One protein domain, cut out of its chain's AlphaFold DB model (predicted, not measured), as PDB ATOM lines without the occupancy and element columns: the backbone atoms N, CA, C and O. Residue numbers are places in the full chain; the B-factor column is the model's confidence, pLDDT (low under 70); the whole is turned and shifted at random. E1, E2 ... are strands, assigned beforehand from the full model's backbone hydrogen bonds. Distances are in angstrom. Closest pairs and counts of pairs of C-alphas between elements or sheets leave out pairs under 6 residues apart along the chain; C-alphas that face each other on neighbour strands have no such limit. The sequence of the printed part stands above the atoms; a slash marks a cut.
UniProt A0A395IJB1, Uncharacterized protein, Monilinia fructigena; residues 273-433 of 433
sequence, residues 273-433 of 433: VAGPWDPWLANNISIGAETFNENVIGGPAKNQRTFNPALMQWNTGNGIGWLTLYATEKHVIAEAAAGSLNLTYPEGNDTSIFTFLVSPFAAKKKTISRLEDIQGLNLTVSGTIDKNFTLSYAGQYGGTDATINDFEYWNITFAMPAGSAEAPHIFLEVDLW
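Overview. This is residues 273 to 433 of the 433 residues of an uncharacterized protein of Monilinia fructigena (UniProt A0A395IJB1). Two twisted sheets lie face to face as a sandwich, a larger one of seven strands and a smaller one of four, with their strands only 24 degrees apart. The sheets come close where E2 is beside E5, and long loops reach out from the sandwich. The printed part has 161 residues with eleven named strands, E1 to E11, and no named helix; the orders are E1 E2 E3 E4 E7 E10 E9 and E5 E6 E11 E8, both antiparallel throughout. The class is all strand, though the strands hold 67 of the 161 residues. The whole is compact, with a radius of gyration of the C-alphas of 15.0 A and spans of 42 by 34 by 31 A.

Arrangement. E1, residues 280 to 282, E2, residues 285 to 289, E3, residues 310 to 315, and E4, residues 320 to 325, form a meander, each strand the antiparallel neighbour of the one before. N 280 and O 287 are 2.7 A apart, N 286 and O 313 2.8 A, and N 312 and O 323 2.8 A, within hydrogen-bond range. E5, residues 331 to 337, and E6, residues 340 to 344, form a hairpin in the other sheet, with N 335 and O 342 2.9 A apart. The closest C-alphas of E2 and E5, those of Ala 289 and Ala 334, are 5.6 A apart. E7, residues 353 to 358, is the neighbour of E4, with N 324 and O 357 2.9 A apart. E8, residues 377 to 383, is an edge strand of the smaller sheet. E9, residues 389 to 395, and E10, residues 409 to 415, form a hairpin, with N 394 and O 409 2.8 A apart. E10 is also the neighbour of E7, with N 354 and O 414 2.8 A apart. E11, residues 425 to 432, has E6 and E8 as neighbours: N 341 and O 428 are 2.9 A apart, N 378 and O 431 2.8 A. E9 and E11 are apart.

Along the chain. C-alpha 280, where E1 begins, is at (113.309, 107.379, 90.270). E5 and E9 are each 19.4 A long from first to last C-alpha, E8 19.6 A, E10 19.2 A and E11 23.3 A. E11 ends with C-alpha 432 at (122.235, 96.315, 93.096).

Size, cuts and confidence. The C-alphas farthest apart, those of Asn 295 and Lys 364, are 43.1 A apart. The printed part has no cut. The links E2 to E3, E7 to E8 and E9 to E10 are long. The mean pLDDT of the printed part is 92.4; residues 276, 364 and 365 are under 70.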
ATOM      1  N   VAL A 273     123.101 112.845  84.453       86.75
ATOM      2  CA  VAL A 273     121.684 113.237  84.443       86.75
ATOM      3  C   VAL A 273     120.820 112.009  84.155       86.75
ATOM      4  O   VAL A 273     121.142 111.211  83.277       86.75
ATOM      5  N   ALA A 274     119.734 111.864  84.910       84.44
ATOM      6  CA  ALA A 274     118.799 110.758  84.802       84.44
ATOM      7  C   ALA A 274     117.995 110.755  83.491       84.44
ATOM      8  O   ALA A 274     117.910 111.750  82.766       84.44
ATOM      9  N   GLY A 275     117.371 109.606  83.214       71.94
ATOM     10  CA  GLY A 275     116.420 109.439  82.115       71.94
ATOM     11  C   GLY A 275     115.183 110.346  82.218       71.94
ATOM     12  O   GLY A 275     115.013 111.068  83.200       71.94
ATOM     13  N   PRO A 276     114.325 110.335  81.188       69.31
ATOM     14  CA  PRO A 276     113.284 111.343  80.991       69.31
ATOM     15  C   PRO A 276     112.131 111.324  82.012       69.31
ATOM     16  O   PRO A 276     111.901 110.319  82.679       69.31
ATOM     17  N   TRP A 277     111.460 112.488  82.078       70.88
ATOM     18  CA  TRP A 277     110.206 112.913  82.742       70.88
ATOM     19  C   TRP A 277     109.899 112.410  84.155       70.88
ATOM     20  O   TRP A 277     109.817 113.243  85.058       70.88
ATOM     21  N   ASP A 278     109.755 111.100  84.349       75.44
ATOM     22  CA  ASP A 278     109.422 110.488  85.638       75.44
ATOM     23  C   ASP A 278     110.607 109.664  86.167       75.44
ATOM     24  O   ASP A 278     110.630 108.437  86.043       75.44
ATOM     25  N   PRO A 279     111.642 110.311  86.737       82.00
ATOM     26  CA  PRO A 279     112.789 109.603  87.268       82.00
ATOM     27  C   PRO A 279     112.541 109.096  88.692       82.00
ATOM     28  O   PRO A 279     112.086 109.815  89.583       82.00
ATOM     29  N   TRP A 280     112.988 107.876  88.946       86.62
ATOM     30  CA  TRP A 280     113.309 107.379  90.270       86.62
ATOM     31  C   TRP A 280     114.831 107.371  90.462       86.62
ATOM     32  O   TRP A 280     115.569 106.757  89.686       86.62
ATOM     33  N   LEU A 281     115.304 108.056  91.506       88.06
ATOM     34  CA  LEU A 281     116.720 108.160  91.866       88.06
ATOM     35  C   LEU A 281     116.958 107.510  93.229       88.06
ATOM     36  O   LEU A 281     116.269 107.817  94.204       88.06
ATOM     37  N   ALA A 282     117.969 106.655  93.315       88.62
ATOM     38  CA  ALA A 282     118.440 106.066  94.561       88.62
ATOM     39  C   ALA A 282     119.963 105.940  94.541       88.62
ATOM     40  O   ALA A 282     120.601 106.193  93.531       88.62
ATOM     41  N   ASN A 283     120.585 105.556  95.657       89.50
ATOM     42  CA  ASN A 283     122.039 105.390  95.675       89.50
ATOM     43  C   ASN A 283     122.493 104.444  94.555       89.50
ATOM     44  O   ASN A 283     122.000 103.323  94.464       89.50
ATOM     45  N   ASN A 284     123.467 104.893  93.761       92.81
ATOM     46  CA  ASN A 284     124.067 104.154  92.651       92.81
ATOM     47  C   ASN A 284     123.122 103.744  91.501       92.81
ATOM     48  O   ASN A 284     123.551 102.939  90.671       92.81
ATOM     49  N   ILE A 285     121.896 104.273  91.406       94.12
ATOM     50  CA  ILE A 285     120.968 103.948  90.314       94.12
ATOM     51  C   ILE A 285     119.978 105.081  90.008       94.12
ATOM     52  O   ILE A 285     119.416 105.711  90.902       94.12
ATOM     53  N   SER A 286     119.712 105.287  88.721       94.69
ATOM     54  CA  SER A 286     118.604 106.098  88.216       94.69
ATOM     55  C   SER A 286     117.786 105.312  87.202       94.69
ATOM     56  O   SER A 286     118.359 104.668  86.324       94.69
ATOM     57  N   ILE A 287     116.465 105.428  87.269       94.00
ATOM     58  CA  ILE A 287     115.527 104.874  86.289       94.00
ATOM     59  C   ILE A 287     114.612 106.016  85.859       94.00
ATOM     60  O   ILE A 287     113.999 106.628  86.718       94.00
ATOM     61  N   GLY A 288     114.532 106.324  84.569       92.38
ATOM     62  CA  GLY A 288     113.607 107.320  84.024       92.38
ATOM     63  C   GLY A 288     112.778 106.733  82.895       92.38
ATOM     64  O   GLY A 288     113.254 105.852  82.174       92.38
ATOM     65  N   ALA A 289     111.545 107.205  82.758       92.56
ATOM     66  CA  ALA A 289     110.584 106.693  81.796       92.56
ATOM     67  C   ALA A 289     109.659 107.798  81.267       92.56
ATOM     68  O   ALA A 289     109.339 108.759  81.962       92.56
ATOM     69  N   GLU A 290     109.218 107.625  80.026       91.19
ATOM     70  CA  GLU A 290     108.265 108.469  79.325       91.19
ATOM     71  C   GLU A 290     107.150 107.606  78.740       91.19
ATOM     72  O   GLU A 290     107.387 106.739  77.895       91.19
ATOM     73  N   THR A 291     105.918 107.879  79.163       92.94
ATOM     74  CA  THR A 291     104.728 107.368  78.480       92.94
ATOM     75  C   THR A 291     104.425 108.252  77.276       92.94
ATOM     76  O   THR A 291     104.290 109.468  77.414       92.94
ATOM     77  N   PHE A 292     104.268 107.647  76.100       92.81
ATOM     78  CA  PHE A 292     103.989 108.374  74.862       92.81
ATOM     79  C   PHE A 292     102.965 107.649  73.995       92.81
ATOM     80  O   PHE A 292     102.865 106.426  74.024       92.81
ATOM     81  N   ASN A 293     102.230 108.415  73.188       95.19
ATOM     82  CA  ASN A 293     101.331 107.919  72.148       95.19
ATOM     83  C   ASN A 293     101.505 108.795  70.902       95.19
ATOM     84  O   ASN A 293     101.005 109.922  70.835       95.19
ATOM     85  N   GLU A 294     102.282 108.296  69.947       92.06
ATOM     86  CA  GLU A 294     102.747 109.043  68.784       92.06
ATOM     87  C   GLU A 294     102.195 108.476  67.471       92.06
ATOM     88  O   GLU A 294     101.865 107.304  67.331       92.06
ATOM     89  N   ASN A 295     102.151 109.304  66.427       91.94
ATOM     90  CA  ASN A 295     101.772 108.832  65.089       91.94
ATOM     91  C   ASN A 295     102.952 108.202  64.323       91.94
ATOM     92  O   ASN A 295     102.756 107.473  63.342       91.94
ATOM     93  N   VAL A 296     104.181 108.479  64.762       92.69
ATOM     94  CA  VAL A 296     105.447 107.988  64.208       92.69
ATOM     95  C   VAL A 296     106.410 107.746  65.362       92.69
ATOM     96  O   VAL A 296     106.381 108.493  66.325       92.69
ATOM     97  N   ILE A 297     107.240 106.713  65.253       90.06
ATOM     98  CA  ILE A 297     108.225 106.366  66.276       90.06
ATOM     99  C   ILE A 297     109.413 107.335  66.196       90.06
ATOM    100  O   ILE A 297     109.849 107.696  65.097       90.06
ATOM    101  N   GLY A 298     109.976 107.692  67.349       87.00
ATOM    102  CA  GLY A 298     111.250 108.405  67.441       87.00
ATOM    103  C   GLY A 298     111.151 109.779  68.090       87.00
ATOM    104  O   GLY A 298     112.028 110.616  67.847       87.00
ATOM    105  N   GLY A 299     110.098 110.030  68.871       85.25
ATOM    106  CA  GLY A 299     109.930 111.278  69.593       85.25
ATOM    107  C   GLY A 299     109.627 112.465  68.672       85.25
ATOM    108  O   GLY A 299     109.475 112.322  67.449       85.25
ATOM    109  N   PRO A 300     109.674 113.695  69.214       77.62
ATOM    110  CA  PRO A 300     109.532 114.926  68.435       77.62
ATOM    111  C   PRO A 300     110.519 115.047  67.259       77.62
ATOM    112  O   PRO A 300     110.188 115.641  66.231       77.62
ATOM    113  N   ALA A 301     111.709 114.447  67.384       80.19
ATOM    114  CA  ALA A 301     112.738 114.427  66.343       80.19
ATOM    115  C   ALA A 301     112.458 113.418  65.212       80.19
ATOM    116  O   ALA A 301     113.157 113.439  64.199       80.19
ATOM    117  N   LYS A 302     111.459 112.532  65.369       88.88
ATOM    118  CA  LYS A 302     111.138 111.435  64.435       88.88
ATOM    119  C   LYS A 302     112.367 110.590  64.094       88.88
ATOM    120  O   LYS A 302     112.547 110.151  62.958       88.88
ATOM    121  N   ASN A 303     113.241 110.411  65.082       88.56
ATOM    122  CA  ASN A 303     114.521 109.749  64.919       88.56
ATOM    123  C   ASN A 303     114.714 108.717  66.024       88.56
ATOM    124  O   ASN A 303     115.174 109.015  67.126       88.56
ATOM    125  N   GLN A 304     114.414 107.466  65.686       89.31
ATOM    126  CA  GLN A 304     114.532 106.354  66.618       89.31
ATOM    127  C   GLN A 304     115.969 106.133  67.118       89.31
ATOM    128  O   GLN A 304     116.172 105.636  68.218       89.31
ATOM    129  N   ARG A 305     116.993 106.549  66.359       89.06
ATOM    130  CA  ARG A 305     118.404 106.402  66.763       89.06
ATOM    131  C   ARG A 305     118.799 107.318  67.926       89.06
ATOM    132  O   ARG A 305     119.886 107.157  68.468       89.06
ATOM    133  N   THR A 306     117.958 108.285  68.287       85.62
ATOM    134  CA  THR A 306     118.204 109.242  69.378       85.62
ATOM    135  C   THR A 306     117.084 109.258  70.418       85.62
ATOM    136  O   THR A 306     117.140 110.049  71.357       85.62
ATOM    137  N   PHE A 307     116.062 108.414  70.261       89.06
ATOM    138  CA  PHE A 307     114.891 108.391  71.129       89.06
ATOM    139  C   PHE A 307     115.046 107.332  72.224       89.06
ATOM    140  O   PHE A 307     115.141 106.143  71.931       89.06
ATOM    141  N   ASN A 308     115.088 107.777  73.483       89.50
ATOM    142  CA  ASN A 308     115.358 106.941  74.659       89.50
ATOM    143  C   ASN A 308     114.234 107.095  75.703       89.50
ATOM    144  O   ASN A 308     114.452 107.726  76.737       89.50
ATOM    145  N   PRO A 309     113.026 106.568  75.435       91.38
ATOM    146  CA  PRO A 309     111.847 106.803  76.272       91.38
ATOM    147  C   PRO A 309     111.872 106.058  77.609       91.38
ATOM    148  O   PRO A 309     111.077 106.361  78.485       91.38
ATOM    149  N   ALA A 310     112.763 105.086  77.805       94.50
ATOM    150  CA  ALA A 310     112.977 104.486  79.115       94.50
ATOM    151  C   ALA A 310     114.451 104.135  79.280       94.50
ATOM    152  O   ALA A 310     115.013 103.464  78.419       94.50
ATOM    153  N   LEU A 311     115.069 104.597  80.366       93.69
ATOM    154  CA  LEU A 311     116.506 104.510  80.599       93.69
ATOM    155  C   LEU A 311     116.790 104.154  82.058       93.69
ATOM    156  O   LEU A 311     116.358 104.850  82.974       93.69
ATOM    157  N   MET A 312     117.597 103.119  82.265       95.31
ATOM    158  CA  MET A 312     118.256 102.832  83.534       95.31
ATOM    159  C   MET A 312     119.740 103.154  83.427       95.31
ATOM    160  O   MET A 312     120.376 102.832  82.424       95.31
ATOM    161  N   GLN A 313     120.306 103.727  84.483       95.19
ATOM    162  CA  GLN A 313     121.747 103.887  84.655       95.19
ATOM    163  C   GLN A 313     122.130 103.467  86.065       95.19
ATOM    164  O   GLN A 313     121.423 103.791  87.015       95.19
ATOM    165  N   TRP A 314     123.248 102.768  86.219       95.38
ATOM    166  CA  TRP A 314     123.693 102.297  87.526       95.38
ATOM    167  C   TRP A 314     125.211 102.250  87.637       95.38
ATOM    168  O   TRP A 314     125.945 102.229  86.647       95.38
ATOM    169  N   ASN A 315     125.697 102.211  88.871       93.69
ATOM    170  CA  ASN A 315     127.113 102.050  89.154       93.69
ATOM    171  C   ASN A 315     127.533 100.582  88.983       93.69
ATOM    172  O   ASN A 315     127.042  99.691  89.671       93.69
ATOM    173  N   THR A 316     128.499 100.323  88.105       92.44
ATOM    174  CA  THR A 316     129.067  98.978  87.883       92.44
ATOM    175  C   THR A 316     130.278  98.684  88.774       92.44
ATOM    176  O   THR A 316     130.885  97.621  88.673       92.44
ATOM    177  N   GLY A 317     130.701  99.648  89.596       89.81
ATOM    178  CA  GLY A 317     131.953  99.628  90.356       89.81
ATOM    179  C   GLY A 317     133.185 100.062  89.552       89.81
ATOM    180  O   GLY A 317     134.156 100.518  90.146       89.81
ATOM    181  N   ASN A 318     133.149  99.977  88.214       88.12
ATOM    182  CA  ASN A 318     134.225 100.417  87.306       88.12
ATOM    183  C   ASN A 318     133.737 101.405  86.225       88.12
ATOM    184  O   ASN A 318     134.393 101.574  85.198       88.12
ATOM    185  N   GLY A 319     132.571 102.021  86.427       89.81
ATOM    186  CA  GLY A 319     131.924 102.914  85.466       89.81
ATOM    187  C   GLY A 319     130.404 102.902  85.610       89.81
ATOM    188  O   GLY A 319     129.872 102.347  86.575       89.81
ATOM    189  N   ILE A 320     129.710 103.467  84.625       92.19
ATOM    190  CA  ILE A 320     128.246 103.534  84.585       92.19
ATOM    191  C   ILE A 320     127.737 102.515  83.568       92.19
ATOM    192  O   ILE A 320     128.113 102.567  82.397       92.19
ATOM    193  N   GLY A 321     126.904 101.589  84.030       93.88
ATOM    194  CA  GLY A 321     126.122 100.714  83.167       93.88
ATOM    195  C   GLY A 321     124.835 101.421  82.768       93.88
ATOM    196  O   GLY A 321     124.322 102.235  83.537       93.88
ATOM    197  N   TRP A 322     124.326 101.136  81.574       94.50
ATOM    198  CA  TRP A 322     123.047 101.671  81.122       94.50
ATOM    199  C   TRP A 322     122.236 100.640  80.344       94.50
ATOM    200  O   TRP A 322     122.788  99.728  79.728       94.50
ATOM    201  N   LEU A 323     120.916 100.803  80.384       95.75
ATOM    202  CA  LEU A 323     119.936 100.032  79.629       95.75
ATOM    203  C   LEU A 323     118.862 100.996  79.133       95.75
ATOM    204  O   LEU A 323     118.294 101.722  79.941       95.75
ATOM    205  N   THR A 324     118.580 101.008  77.833       95.81
ATOM    206  CA  THR A 324     117.550 101.874  77.235       95.81
ATOM    207  C   THR A 324     116.585 101.077  76.368       95.81
ATOM    208  O   THR A 324     116.998 100.155  75.660       95.81
ATOM    209  N   LEU A 325     115.299 101.426  76.416       96.81
ATOM    210  CA  LEU A 325     114.291 100.885  75.510       96.81
ATOM    211  C   LEU A 325     114.531 101.423  74.094       96.81
ATOM    212  O   LEU A 325     114.375 102.616  73.838       96.81
ATOM    213  N   TYR A 326     114.805 100.527  73.149       96.69
ATOM    214  CA  TYR A 326     114.721 100.831  71.726       96.69
ATOM    215  C   TYR A 326     113.278 100.629  71.261       96.69
ATOM    216  O   TYR A 326     112.886  99.534  70.859       96.69
ATOM    217  N   ALA A 327     112.471 101.682  71.383       93.81
ATOM    218  CA  ALA A 327     111.049 101.637  71.059       93.81
ATOM    219  C   ALA A 327     110.774 101.171  69.617       93.81
ATOM    220  O   ALA A 327     111.235 101.764  68.641       93.81
ATOM    221  N   THR A 328     109.970 100.119  69.492       93.62
ATOM    222  CA  THR A 328     109.459  99.598  68.213       93.62
ATOM    223  C   THR A 328     107.961  99.820  68.041       93.62
ATOM    224  O   THR A 328     107.431  99.580  66.960       93.62
ATOM    225  N   GLU A 329     107.292 100.307  69.084       95.38
ATOM    226  CA  GLU A 329     105.868 100.619  69.094       95.38
ATOM    227  C   GLU A 329     105.638 102.123  69.238       95.38
ATOM    228  O   GLU A 329     106.465 102.863  69.771       95.38
ATOM    229  N   LYS A 330     104.487 102.573  68.741       95.06
ATOM    230  CA  LYS A 330     104.081 103.986  68.728       95.06
ATOM    231  C   LYS A 330     103.406 104.452  70.014       95.06
ATOM    232  O   LYS A 330     103.266 105.654  70.219       95.06
ATOM    233  N   HIS A 331     102.976 103.516  70.848       96.31
ATOM    234  CA  HIS A 331     102.348 103.806  72.122       96.31
ATOM    235  C   HIS A 331     102.949 102.897  73.178       96.31
ATOM    236  O   HIS A 331     102.907 101.669  73.076       96.31
ATOM    237  N   VAL A 332     103.531 103.533  74.181       96.44
ATOM    238  CA  VAL A 332     104.168 102.860  75.301       96.44
ATOM    239  C   VAL A 332     103.666 103.517  76.567       96.44
ATOM    240  O   VAL A 332     103.767 104.733  76.715       96.44
ATOM    241  N   ILE A 333     103.147 102.701  77.478       96.81
ATOM    242  CA  ILE A 333     102.986 103.085  78.877       96.81
ATOM    243  C   ILE A 333     104.251 102.618  79.583       96.81
ATOM    244  O   ILE A 333     104.526 101.418  79.616       96.81
ATOM    245  N   ALA A 334     105.033 103.572  80.080       95.44
ATOM    246  CA  ALA A 334     106.295 103.325  80.758       95.44
ATOM    247  C   ALA A 334     106.256 103.933  82.160       95.44
ATOM    248  O   ALA A 334     106.018 105.130  82.310       95.44
ATOM    249  N   GLU A 335     106.498 103.104  83.172       95.00
ATOM    250  CA  GLU A 335     106.433 103.500  84.576       95.00
ATOM    251  C   GLU A 335     107.749 103.130  85.267       95.00
ATOM    252  O   GLU A 335     108.087 101.952  85.415       95.00
ATOM    253  N   ALA A 336     108.499 104.147  85.690       93.62
ATOM    254  CA  ALA A 336     109.659 103.970  86.551       93.62
ATOM    255  C   ALA A 336     109.214 103.949  88.017       93.62
ATOM    256  O   ALA A 336     108.458 104.809  88.471       93.62
ATOM    257  N   ALA A 337     109.703 102.975  88.777       92.88
ATOM    258  CA  ALA A 337     109.429 102.849  90.200       92.88
ATOM    259  C   ALA A 337     110.684 102.393  90.951       92.88
ATOM    260  O   ALA A 337     111.767 102.245  90.380       92.88
ATOM    261  N   ALA A 338     110.548 102.187  92.261       93.62
ATOM    262  CA  ALA A 338     111.664 101.757  93.088       93.62
ATOM    263  C   ALA A 338     112.239 100.422  92.598       93.62
ATOM    264  O   ALA A 338     111.570  99.395  92.673       93.62
ATOM    265  N   GLY A 339     113.468 100.462  92.077       93.75
ATOM    266  CA  GLY A 339     114.186  99.298  91.562       93.75
ATOM    267  C   GLY A 339     113.500  98.615  90.382       93.75
ATOM    268  O   GLY A 339     113.745  97.435  90.158       93.75
ATOM    269  N   SER A 340     112.613  99.299  89.654       95.81
ATOM    270  CA  SER A 340     111.855  98.655  88.583       95.81
ATOM    271  C   SER A 340     111.452  99.583  87.444       95.81
ATOM    272  O   SER A 340     111.329 100.799  87.603       95.81
ATOM    273  N   LEU A 341     111.246  98.973  86.277       96.62
ATOM    274  CA  LEU A 341     110.668  99.597  85.093       96.62
ATOM    275  C   LEU A 341     109.581  98.682  84.538       96.62
ATOM    276  O   LEU A 341     109.843  97.526  84.195       96.62
ATOM    277  N   ASN A 342     108.376  99.224  84.435       97.56
ATOM    278  CA  ASN A 342     107.219  98.550  83.873       97.56
ATOM    279  C   ASN A 342     106.895  99.130  82.496       97.56
ATOM    280  O   ASN A 342     106.782 100.347  82.359       97.56
ATOM    281  N   LEU A 343     106.752  98.275  81.482       98.19
ATOM    282  CA  LEU A 343     106.463  98.686  80.112       98.19
ATOM    283  C   LEU A 343     105.288  97.889  79.552       98.19
ATOM    284  O   LEU A 343     105.281  96.660  79.595       98.19
ATOM    285  N   THR A 344     104.325  98.590  78.962       98.38
ATOM    286  CA  THR A 344     103.177  97.996  78.263       98.38
ATOM    287  C   THR A 344     103.009  98.640  76.892       98.38
ATOM    288  O   THR A 344     103.172  99.854  76.764       98.38
ATOM    289  N   TYR A 345     102.646  97.847  75.882       98.06
ATOM    290  CA  TYR A 345     102.269  98.330  74.549       98.06
ATOM    291  C   TYR A 345     100.758  98.163  74.339       98.06
ATOM    292  O   TYR A 345     100.315  97.060  74.012       98.06
ATOM    293  N   PRO A 346      99.940  99.216  74.536       97.38
ATOM    294  CA  PRO A 346      98.482  99.079  74.546       97.38
ATOM    295  C   PRO A 346      97.878  98.615  73.211       97.38
ATOM    296  O   PRO A 346      96.890  97.885  73.209       97.38
ATOM    297  N   GLU A 347      98.472  99.007  72.083       95.81
ATOM    298  CA  GLU A 347      98.084  98.590  70.727       95.81
ATOM    299  C   GLU A 347      98.980  97.478  70.160       95.81
ATOM    300  O   GLU A 347      98.844  97.111  68.990       95.81
ATOM    301  N   GLY A 348      99.894  96.942  70.973       95.75
ATOM    302  CA  GLY A 348     100.746  95.825  70.589       95.75
ATOM    303  C   GLY A 348      99.980  94.499  70.501       95.75
ATOM    304  O   GLY A 348      98.827  94.377  70.918       95.75
ATOM    305  N   ASN A 349     100.626  93.477  69.945       96.88
ATOM    306  CA  ASN A 349     100.054  92.139  69.770       96.88
ATOM    307  C   ASN A 349     101.139  91.048  69.870       96.88
ATOM    308  O   ASN A 349     102.252  91.310  70.321       96.88
ATOM    309  N   ASP A 350     100.838  89.820  69.449       96.94
ATOM    310  CA  ASP A 350     101.765  88.682  69.480       96.94
ATOM    311  C   ASP A 350     102.995  88.818  68.565       96.94
ATOM    312  O   ASP A 350     103.917  88.007  68.654       96.94
ATOM    313  N   THR A 351     103.044  89.845  67.715       97.12
ATOM    314  CA  THR A 351     104.224  90.209  66.915       97.12
ATOM    315  C   THR A 351     105.088  91.297  67.555       97.12
ATOM    316  O   THR A 351     106.182  91.571  67.058       97.12
ATOM    317  N   SER A 352     104.633  91.908  68.654       98.00
ATOM    318  CA  SER A 352     105.388  92.943  69.357       98.00
ATOM    319  C   SER A 352     106.636  92.374  70.036       98.00
ATOM    320  O   SER A 352     106.669  91.231  70.505       98.00
ATOM    321  N   ILE A 353     107.671  93.212  70.112       98.06
ATOM    322  CA  ILE A 353     108.963  92.888  70.722       98.06
ATOM    323  C   ILE A 353     109.406  94.007  71.662       98.06
ATOM    324  O   ILE A 353     109.219  95.180  71.361       98.06
ATOM    325  N   PHE A 354     110.053  93.649  72.766       98.38
ATOM    326  CA  PHE A 354     110.721  94.592  73.657       98.38
ATOM    327  C   PHE A 354     112.223  94.487  73.435       98.38
ATOM    328  O   PHE A 354     112.829  93.462  73.749       98.38
ATOM    329  N   THR A 355     112.815  95.541  72.876       97.75
ATOM    330  CA  THR A 355     114.248  95.598  72.579       97.75
ATOM    331  C   THR A 355     114.948  96.562  73.522       97.75
ATOM    332  O   THR A 355     114.588  97.735  73.592       97.75
ATOM    333  N   PHE A 356     115.980  96.082  74.209       97.81
ATOM    334  CA  PHE A 356     116.805  96.882  75.103       97.81
ATOM    335  C   PHE A 356     118.239  96.935  74.603       97.81
ATOM    336  O   PHE A 356     118.859  95.899  74.352       97.81
ATOM    337  N   LEU A 357     118.775  98.147  74.502       97.56
ATOM    338  CA  LEU A 357     120.199  98.354  74.271       97.56
ATOM    339  C   LEU A 357     120.879  98.469  75.632       97.56
ATOM    340  O   LEU A 357     120.422  99.231  76.482       97.56
ATOM    341  N   VAL A 358     121.958  97.721  75.835       96.50
ATOM    342  CA  VAL A 358     122.689  97.640  77.101       96.50
ATOM    343  C   VAL A 358     124.154  97.993  76.885       96.50
ATOM    344  O   VAL A 358     124.790  97.529  75.936       96.50
ATOM    345  N   SER A 359     124.706  98.794  77.791       94.12
ATOM    346  CA  SER A 359     126.098  99.235  77.755       94.12
ATOM    347  C   SER A 359     127.094  98.069  77.695       94.12
ATOM    348  O   SER A 359     126.921  97.084  78.423       94.12
ATOM    349  N   PRO A 360     128.206  98.191  76.951       92.12
ATOM    350  CA  PRO A 360     129.364  97.342  77.176       92.12
ATOM    351  C   PRO A 360     129.983  97.646  78.551       92.12
ATOM    352  O   PRO A 360     129.858  98.749  79.081       92.12
ATOM    353  N   PHE A 361     130.697  96.676  79.125       89.75
ATOM    354  CA  PHE A 361     131.296  96.813  80.455       89.75
ATOM    355  C   PHE A 361     132.824  96.860  80.409       89.75
ATOM    356  O   PHE A 361     133.471  96.101  79.684       89.75
ATOM    357  N   ALA A 362     133.416  97.712  81.250       80.19
ATOM    358  CA  ALA A 362     134.866  97.872  81.343       80.19
ATOM    359  C   ALA A 362     135.577  96.684  82.023       80.19
ATOM    360  O   ALA A 362     136.761  96.447  81.768       80.19
ATOM    361  N   ALA A 363     134.888  95.925  82.887       74.81
ATOM    362  CA  ALA A 363     135.519  94.836  83.633       74.81
ATOM    363  C   ALA A 363     135.838  93.607  82.759       74.81
ATOM    364  O   ALA A 363     135.452  93.498  81.596       74.81
ATOM    365  N   LYS A 364     136.553  92.635  83.345       59.94
ATOM    366  CA  LYS A 364     137.149  91.491  82.629       59.94
ATOM    367  C   LYS A 364     136.155  90.635  81.830       59.94
ATOM    368  O   LYS A 364     136.564  90.036  80.839       59.94
ATOM    369  N   LYS A 365     134.880  90.562  82.230       69.81
ATOM    370  CA  LYS A 365     133.844  89.810  81.506       69.81
ATOM    371  C   LYS A 365     133.045  90.742  80.594       69.81
ATOM    372  O   LYS A 365     131.998  91.247  80.978       69.81
ATOM    373  N   LYS A 366     133.569  90.976  79.390       76.00
ATOM    374  CA  LYS A 366     132.956  91.876  78.395       76.00
ATOM    375  C   LYS A 366     131.787  91.248  77.633       76.00
ATOM    376  O   LYS A 366     130.932  91.966  77.129       76.00
ATOM    377  N   THR A 367     131.774  89.919  77.533       86.69
ATOM    378  CA  THR A 367     130.745  89.165  76.812       86.69
ATOM    379  C   THR A 367     129.547  88.903  77.709       86.69
ATOM    380  O   THR A 367     129.689  88.248  78.746       86.69
ATOM    381  N   ILE A 368     128.381  89.369  77.270       90.94
ATOM    382  CA  ILE A 368     127.088  88.955  77.804       90.94
ATOM    383  C   ILE A 368     126.660  87.713  77.017       90.94
ATOM    384  O   ILE A 368     126.785  87.671  75.796       90.94
ATOM    385  N   SER A 369     126.214  86.677  77.714       90.88
ATOM    386  CA  SER A 369     125.599  85.476  77.125       90.88
ATOM    387  C   SER A 369     124.270  85.114  77.786       90.88
ATOM    388  O   SER A 369     123.476  84.365  77.223       90.88
ATOM    389  N   ARG A 370     124.031  85.662  78.979       93.25
ATOM    390  CA  ARG A 370     122.826  85.534  79.797       93.25
ATOM    391  C   ARG A 370     122.664  86.785  80.667       93.25
ATOM    392  O   ARG A 370     123.634  87.526  80.828       93.25
ATOM    393  N   LEU A 371     121.479  87.024  81.229       94.00
ATOM    394  CA  LEU A 371     121.200  88.246  82.004       94.00
ATOM    395  C   LEU A 371     122.087  88.377  83.250       94.00
ATOM    396  O   LEU A 371     122.490  89.479  83.596       94.00
ATOM    397  N   GLU A 372     122.491  87.262  83.861       92.81
ATOM    398  CA  GLU A 372     123.387  87.232  85.027       92.81
ATOM    399  C   GLU A 372     124.826  87.661  84.695       92.81
ATOM    400  O   GLU A 372     125.677  87.772  85.579       92.81
ATOM    401  N   ASP A 373     125.138  87.858  83.411       92.69
ATOM    402  CA  ASP A 373     126.417  88.407  82.975       92.69
ATOM    403  C   ASP A 373     126.426  89.949  82.986       92.69
ATOM    404  O   ASP A 373     127.504  90.537  82.854       92.69
ATOM    405  N   ILE A 374     125.262  90.596  83.152       93.25
ATOM    406  CA  ILE A 374     125.146  92.046  83.344       93.25
ATOM    407  C   ILE A 374     125.853  92.412  84.649       93.25
ATOM    408  O   ILE A 374     125.593  91.853  85.709       93.25
ATOM    409  N   GLN A 375     126.797  93.346  84.565       92.31
ATOM    410  CA  GLN A 375     127.579  93.773  85.720       92.31
ATOM    411  C   GLN A 375     126.861  94.915  86.426       92.31
ATOM    412  O   GLN A 375     126.306  95.790  85.768       92.31
ATOM    413  N   GLY A 376     126.944  94.983  87.750       91.81
ATOM    414  CA  GLY A 376     126.395  96.110  88.507       91.81
ATOM    415  C   GLY A 376     125.120  95.795  89.280       91.81
ATOM    416  O   GLY A 376     124.798  96.493  90.237       91.81
ATOM    417  N   LEU A 377     124.386  94.776  88.836       93.12
ATOM    418  CA  LEU A 377     123.056  94.456  89.330       93.12
ATOM    419  C   LEU A 377     122.661  93.027  88.966       93.12
ATOM    420  O   LEU A 377     123.249  92.415  88.076       93.12
ATOM    421  N   ASN A 378     121.626  92.529  89.629       95.00
ATOM    422  CA  ASN A 378     120.848  91.385  89.189       95.00
ATOM    423  C   ASN A 378     119.576  91.888  88.492       95.00
ATOM    424  O   ASN A 378     118.850  92.689  89.077       95.00
ATOM    425  N   LEU A 379     119.315  91.426  87.265       96.00
ATOM    426  CA  LEU A 379     118.139  91.806  86.478       96.00
ATOM    427  C   LEU A 379     117.145  90.645  86.431       96.00
ATOM    428  O   LEU A 379     117.426  89.605  85.833       96.00
ATOM    429  N   THR A 380     115.966  90.849  87.009       96.81
ATOM    430  CA  THR A 380     114.843  89.912  86.919       96.81
ATOM    431  C   THR A 380     113.836  90.416  85.893       96.81
ATOM    432  O   THR A 380     113.466  91.586  85.897       96.81
ATOM    433  N   VAL A 381     113.391  89.520  85.007       97.69
ATOM    434  CA  VAL A 381     112.451  89.838  83.923       97.69
ATOM    435  C   VAL A 381     111.189  88.990  84.051       97.69
ATOM    436  O   VAL A 381     111.245  87.763  84.196       97.69
ATOM    437  N   SER A 382     110.034  89.644  83.975       98.25
ATOM    438  CA  SER A 382     108.720  89.001  83.976       98.25
ATOM    439  C   SER A 382     107.739  89.733  83.053       98.25
ATOM    440  O   SER A 382     108.105  90.714  82.412       98.25
ATOM    441  N   GLY A 383     106.508  89.230  82.933       97.75
ATOM    442  CA  GLY A 383     105.465  89.810  82.088       97.75
ATOM    443  C   GLY A 383     104.785  88.773  81.197       97.75
ATOM    444  O   GLY A 383     104.769  87.588  81.533       97.75
ATOM    445  N   THR A 384     104.222  89.238  80.083       98.38
ATOM    446  CA  THR A 384     103.489  88.419  79.096       98.38
ATOM    447  C   THR A 384     104.379  87.962  77.927       98.38
ATOM    448  O   THR A 384     103.935  87.224  77.049       98.38
ATOM    449  N   ILE A 385     105.652  88.373  77.935       98.00
ATOM    450  CA  ILE A 385     106.700  87.989  76.978       98.00
ATOM    451  C   ILE A 385     107.153  86.527  77.125       98.00
ATOM    452  O   ILE A 385     107.010  85.908  78.184       98.00
ATOM    453  N   ASP A 386     107.771  85.976  76.075       96.25
ATOM    454  CA  ASP A 386     108.635  84.799  76.210       96.25
ATOM    455  C   ASP A 386     109.912  85.210  76.958       96.25
ATOM    456  O   ASP A 386     110.575  86.185  76.607       96.25
ATOM    457  N   LYS A 387     110.263  84.460  78.007       92.25
ATOM    458  CA  LYS A 387     111.465  84.710  78.814       92.25
ATOM    459  C   LYS A 387     112.753  84.380  78.065       92.25
ATOM    460  O   LYS A 387     113.821  84.835  78.473       92.25
ATOM    461  N   ASN A 388     112.674  83.581  77.001       94.50
ATOM    462  CA  ASN A 388     113.786  83.432  76.078       94.50
ATOM    463  C   ASN A 388     113.978  84.741  75.316       94.50
ATOM    464  O   ASN A 388     113.035  85.302  74.765       94.50
ATOM    465  N   PHE A 389     115.220  85.197  75.245       96.25
ATOM    466  CA  PHE A 389     115.580  86.398  74.508       96.25
ATOM    467  C   PHE A 389     116.607  86.084  73.434       96.25
ATOM    468  O   PHE A 389     117.335  85.088  73.490       96.25
ATOM    469  N   THR A 390     116.673  86.975  72.456       97.56
ATOM    470  CA  THR A 390     117.768  87.011  71.492       97.56
ATOM    471  C   THR A 390     118.807  88.024  71.942       97.56
ATOM    472  O   THR A 390     118.477  89.022  72.584       97.56
ATOM    473  N   LEU A 391     120.071  87.720  71.651       96.81
ATOM    474  CA  LEU A 391     121.214  88.515  72.067       96.81
ATOM    475  C   LEU A 391     122.155  88.724  70.886       96.81
ATOM    476  O   LEU A 391     122.619  87.756  70.279       96.81
ATOM    477  N   SER A 392     122.481  89.979  70.616       96.50
ATOM    478  CA  SER A 392     123.484  90.380  69.630       96.50
ATOM    479  C   SER A 392     124.357  91.509  70.169       96.50
ATOM    480  O   SER A 392     124.055  92.136  71.184       96.50
ATOM    481  N   TYR A 393     125.490  91.739  69.509       96.44
ATOM    482  CA  TYR A 393     126.410  92.818  69.852       96.44
ATOM    483  C   TYR A 393     126.597  93.735  68.649       96.44
ATOM    484  O   TYR A 393     126.870  93.255  67.543       96.44
ATOM    485  N   ALA A 394     126.467  95.034  68.897       95.94
ATOM    486  CA  ALA A 394     126.812  96.106  67.984       95.94
ATOM    487  C   ALA A 394     128.175  96.667  68.390       95.94
ATOM    488  O   ALA A 394     128.267  97.442  69.340       95.94
ATOM    489  N   GLY A 395     129.233  96.258  67.694       92.25
ATOM    490  CA  GLY A 395     130.591  96.739  67.933       92.25
ATOM    491  C   GLY A 395     131.200  97.327  66.669       92.25
ATOM    492  O   GLY A 395     130.969  96.847  65.559       92.25
ATOM    493  N   GLN A 396     132.025  98.357  66.828       88.56
ATOM    494  CA  GLN A 396     132.684  99.031  65.712       88.56
ATOM    495  C   GLN A 396     133.649  98.092  64.967       88.56
ATOM    496  O   GLN A 396     133.841  98.214  63.757       88.56
ATOM    497  N   TYR A 397     134.242  97.134  65.687       87.69
ATOM    498  CA  TYR A 397     135.250  96.201  65.168       87.69
ATOM    499  C   TYR A 397     134.827  94.726  65.253       87.69
ATOM    500  O   TYR A 397     135.672  93.829  65.210       87.69
ATOM    501  N   GLY A 398     133.529  94.453  65.389       87.50
ATOM    502  CA  GLY A 398     132.984  93.098  65.457       87.50
ATOM    503  C   GLY A 398     131.584  93.065  66.058       87.50
ATOM    504  O   GLY A 398     131.122  94.046  66.620       87.50
ATOM    505  N   GLY A 399     130.915  91.917  65.969       90.62
ATOM    506  CA  GLY A 399     129.498  91.792  66.317       90.62
ATOM    507  C   GLY A 399     128.635  91.542  65.082       90.62
ATOM    508  O   GLY A 399     129.143  91.483  63.962       90.62
ATOM    509  N   THR A 400     127.346  91.312  65.301       94.94
ATOM    510  CA  THR A 400     126.370  91.051  64.227       94.94
ATOM    511  C   THR A 400     125.578  92.292  63.844       94.94
ATOM    512  O   THR A 400     125.017  92.332  62.751       94.94
ATOM    513  N   ASP A 401     125.554  93.295  64.721       94.62
ATOM    514  CA  ASP A 401     124.739  94.494  64.581       94.62
ATOM    515  C   ASP A 401     125.635  95.705  64.279       94.62
ATOM    516  O   ASP A 401     126.823  95.724  64.605       94.62
ATOM    517  N   ALA A 402     125.068  96.736  63.650       94.06
ATOM    518  CA  ALA A 402     125.759  98.003  63.426       94.06
ATOM    519  C   ALA A 402     125.612  98.927  64.644       94.06
ATOM    520  O   ALA A 402     124.569  98.930  65.296       94.06
ATOM    521  N   THR A 403     126.624  99.752  64.910       93.94
ATOM    522  CA  THR A 403     126.561 100.779  65.959       93.94
ATOM    523  C   THR A 403     125.498 101.844  65.654       93.94
ATOM    524  O   THR A 403     125.077 102.067  64.509       93.94
ATOM    525  N   ILE A 404     125.057 102.545  66.701       92.44
ATOM    526  CA  ILE A 404     124.150 103.693  66.595       92.44
ATOM    527  C   ILE A 404     124.887 104.917  67.121       92.44
ATOM    528  O   ILE A 404     125.247 104.944  68.289       92.44
ATOM    529  N   ASN A 405     125.095 105.927  66.270       87.88
ATOM    530  CA  ASN A 405     125.842 107.149  66.610       87.88
ATOM    531  C   ASN A 405     127.197 106.831  67.276       87.88
ATOM    532  O   ASN A 405     127.540 107.417  68.295       87.88
ATOM    533  N   ASP A 406     127.899 105.827  66.741       87.69
ATOM    534  CA  ASP A 406     129.174 105.296  67.248       87.69
ATOM    535  C   ASP A 406     129.136 104.676  68.659       87.69
ATOM    536  O   ASP A 406     130.168 104.251  69.175       87.69
ATOM    537  N   PHE A 407     127.951 104.520  69.258       89.94
ATOM    538  CA  PHE A 407     127.783 103.749  70.484       89.94
ATOM    539  C   PHE A 407     127.769 102.253  70.184       89.94
ATOM    540  O   PHE A 407     126.962 101.757  69.390       89.94
ATOM    541  N   GLU A 408     128.651 101.536  70.874       94.12
ATOM    542  CA  GLU A 408     128.616 100.082  70.968       94.12
ATOM    543  C   GLU A 408     127.633  99.642  72.054       94.12
ATOM    544  O   GLU A 408     127.521 100.295  73.096       94.12
ATOM    545  N   TYR A 409     126.937  98.526  71.838       95.69
ATOM    546  CA  TYR A 409     125.938  98.020  72.779       95.69
ATOM    547  C   TYR A 409     125.641  96.534  72.589       95.69
ATOM    548  O   TYR A 409     125.837  95.961  71.517       95.69
ATOM    549  N   TRP A 410     125.124  95.913  73.642       96.88
ATOM    550  CA  TRP A 410     124.443  94.625  73.574       96.88
ATOM    551  C   TRP A 410     122.961  94.851  73.316       96.88
ATOM    552  O   TRP A 410     122.338  95.691  73.956       96.88
ATOM    553  N   ASN A 411     122.406  94.109  72.374       97.38
ATOM    554  CA  ASN A 411     121.003  94.162  72.011       97.38
ATOM    555  C   ASN A 411     120.303  92.932  72.594       97.38
ATOM    556  O   ASN A 411     120.668  91.803  72.264       97.38
ATOM    557  N   ILE A 412     119.353  93.163  73.499       97.69
ATOM    558  CA  ILE A 412     118.562  92.129  74.169       97.69
ATOM    559  C   ILE A 412     117.107  92.302  73.747       97.69
ATOM    560  O   ILE A 412     116.470  93.285  74.124       97.69
ATOM    561  N   THR A 413     116.567  91.333  73.008       98.31
ATOM    562  CA  THR A 413     115.180  91.394  72.525       98.31
ATOM    563  C   THR A 413     114.349  90.242  73.069       98.31
ATOM    564  O   THR A 413     114.673  89.073  72.843       98.31
ATOM    565  N   PHE A 414     113.239  90.591  73.718       98.44
ATOM    566  CA  PHE A 414     112.178  89.681  74.148       98.44
ATOM    567  C   PHE A 414     111.003  89.779  73.174       98.44
ATOM    568  O   PHE A 414     110.605  90.879  72.793       98.44
ATOM    569  N   ALA A 415     110.440  88.642  72.777       98.25
ATOM    570  CA  ALA A 415     109.280  88.588  71.893       98.25
ATOM    571  C   ALA A 415     108.036  88.133  72.654       98.25
ATOM    572  O   ALA A 415     108.131  87.444  73.672       98.25
ATOM    573  N   MET A 416     106.860  88.483  72.144       98.25
ATOM    574  CA  MET A 416     105.621  87.872  72.611       98.25
ATOM    575  C   MET A 416     105.534  86.394  72.186       98.25
ATOM    576  O   MET A 416     106.018  86.029  71.110       98.25
ATOM    577  N   PRO A 417     104.907  85.516  72.993       97.50
ATOM    578  CA  PRO A 417     104.615  84.152  72.570       97.50
ATOM    579  C   PRO A 417     103.700  84.155  71.340       97.50
ATOM    580  O   PRO A 417     102.672  84.834  71.326       97.50
ATOM    581  N   ALA A 418     104.047  83.368  70.320       95.62
ATOM    582  CA  ALA A 418     103.277  83.303  69.078       95.62
ATOM    583  C   ALA A 418     101.808  82.917  69.340       95.62
ATOM    584  O   ALA A 418     101.533  81.913  70.004       95.62
ATOM    585  N   GLY A 419     100.863  83.688  68.791       95.56
ATOM    586  CA  GLY A 419      99.429  83.488  68.994       95.56
ATOM    587  C   GLY A 419      98.900  83.946  70.357       95.56
ATOM    588  O   GLY A 419      97.758  83.618  70.690       95.56
ATOM    589  N   SER A 420      99.697  84.659  71.163       96.00
ATOM    590  CA  SER A 420      99.228  85.231  72.428       96.00
ATOM    591  C   SER A 420      98.123  86.268  72.197       96.00
ATOM    592  O   SER A 420      98.194  87.091  71.289       96.00
ATOM    593  N   ALA A 421      97.094  86.242  73.044       95.56
ATOM    594  CA  ALA A 421      96.046  87.265  73.081       95.56
ATOM    595  C   ALA A 421      96.234  88.253  74.247       95.56
ATOM    596  O   ALA A 421      95.377  89.107  74.476       95.56
ATOM    597  N   GLU A 422      97.312  88.104  75.023       97.19
ATOM    598  CA  GLU A 422      97.631  89.004  76.128       97.19
ATOM    599  C   GLU A 422      98.221  90.316  75.603       97.19
ATOM    600  O   GLU A 422      98.940  90.333  74.603       97.19
ATOM    601  N   ALA A 423      97.943  91.419  76.301       96.75
ATOM    602  CA  ALA A 423      98.587  92.693  76.002       96.75
ATOM    603  C   ALA A 423     100.112  92.566  76.210       96.75
ATOM    604  O   ALA A 423     100.527  92.018  77.243       96.75
ATOM    605  N   PRO A 424     100.956  93.053  75.279       98.50
ATOM    606  CA  PRO A 424     102.398  92.993  75.456       98.50
ATOM    607  C   PRO A 424     102.846  93.814  76.656       98.50
ATOM    608  O   PRO A 424     102.577  95.013  76.749       98.50
ATOM    609  N   HIS A 425     103.537  93.146  77.571       98.44
ATOM    610  CA  HIS A 425     103.958  93.705  78.842       98.44
ATOM    611  C   HIS A 425     105.257  93.042  79.302       98.44
ATOM    612  O   HIS A 425     105.382  91.811  79.287       98.44
ATOM    613  N   ILE A 426     106.202  93.863  79.754       98.62
ATOM    614  CA  ILE A 426     107.445  93.419  80.375       98.62
ATOM    615  C   ILE A 426     107.724  94.240  81.632       98.62
ATOM    616  O   ILE A 426     107.606  95.466  81.643       98.62
ATOM    617  N   PHE A 427     108.133  93.540  82.682       98.38
ATOM    618  CA  PHE A 427     108.498  94.114  83.963       98.38
ATOM    619  C   PHE A 427     109.943  93.750  84.290       98.38
ATOM    620  O   PHE A 427     110.307  92.568  84.307       98.38
ATOM    621  N   LEU A 428     110.756  94.779  84.514       98.12
ATOM    622  CA  LEU A 428     112.163  94.674  84.872       98.12
ATOM    623  C   LEU A 428     112.331  95.051  86.342       98.12
ATOM    624  O   LEU A 428     111.975  96.163  86.727       98.12
ATOM    625  N   GLU A 429     112.919  94.161  87.133       97.25
ATOM    626  CA  GLU A 429     113.293  94.411  88.528       97.25
ATOM    627  C   GLU A 429     114.806  94.311  88.677       97.25
ATOM    628  O   GLU A 429     115.435  93.402  88.126       97.25
ATOM    629  N   VAL A 430     115.390  95.246  89.423       95.31
ATOM    630  CA  VAL A 430     116.835  95.341  89.606       95.31
ATOM    631  C   VAL A 430     117.220  95.401  91.075       95.31
ATOM    632  O   VAL A 430     116.737  96.241  91.831       95.31
ATOM    633  N   ASP A 431     118.178  94.553  91.437       93.06
ATOM    634  CA  ASP A 431     118.844  94.571  92.735       93.06
ATOM    635  C   ASP A 431     120.326  94.888  92.531       93.06
ATOM    636  O   ASP A 431     121.039  94.148  91.848       93.06
ATOM    637  N   LEU A 432     120.808  95.987  93.113       88.69
ATOM    638  CA  LEU A 432     122.235  96.315  93.096       88.69
ATOM    639  C   LEU A 432     123.016  95.349  94.002       88.69
ATOM    640  O   LEU A 432     122.563  95.003  95.093       88.69
ATOM    641  N   TRP A 433     124.197  94.939  93.542       78.44
ATOM    642  CA  TRP A 433     125.144  94.068  94.258       78.44
ATOM    643  C   TRP A 433     126.033  94.772  95.298       78.44
ATOM    644  O   TRP A 433     126.317  95.986  95.150       78.44
TER     645      TRP A 433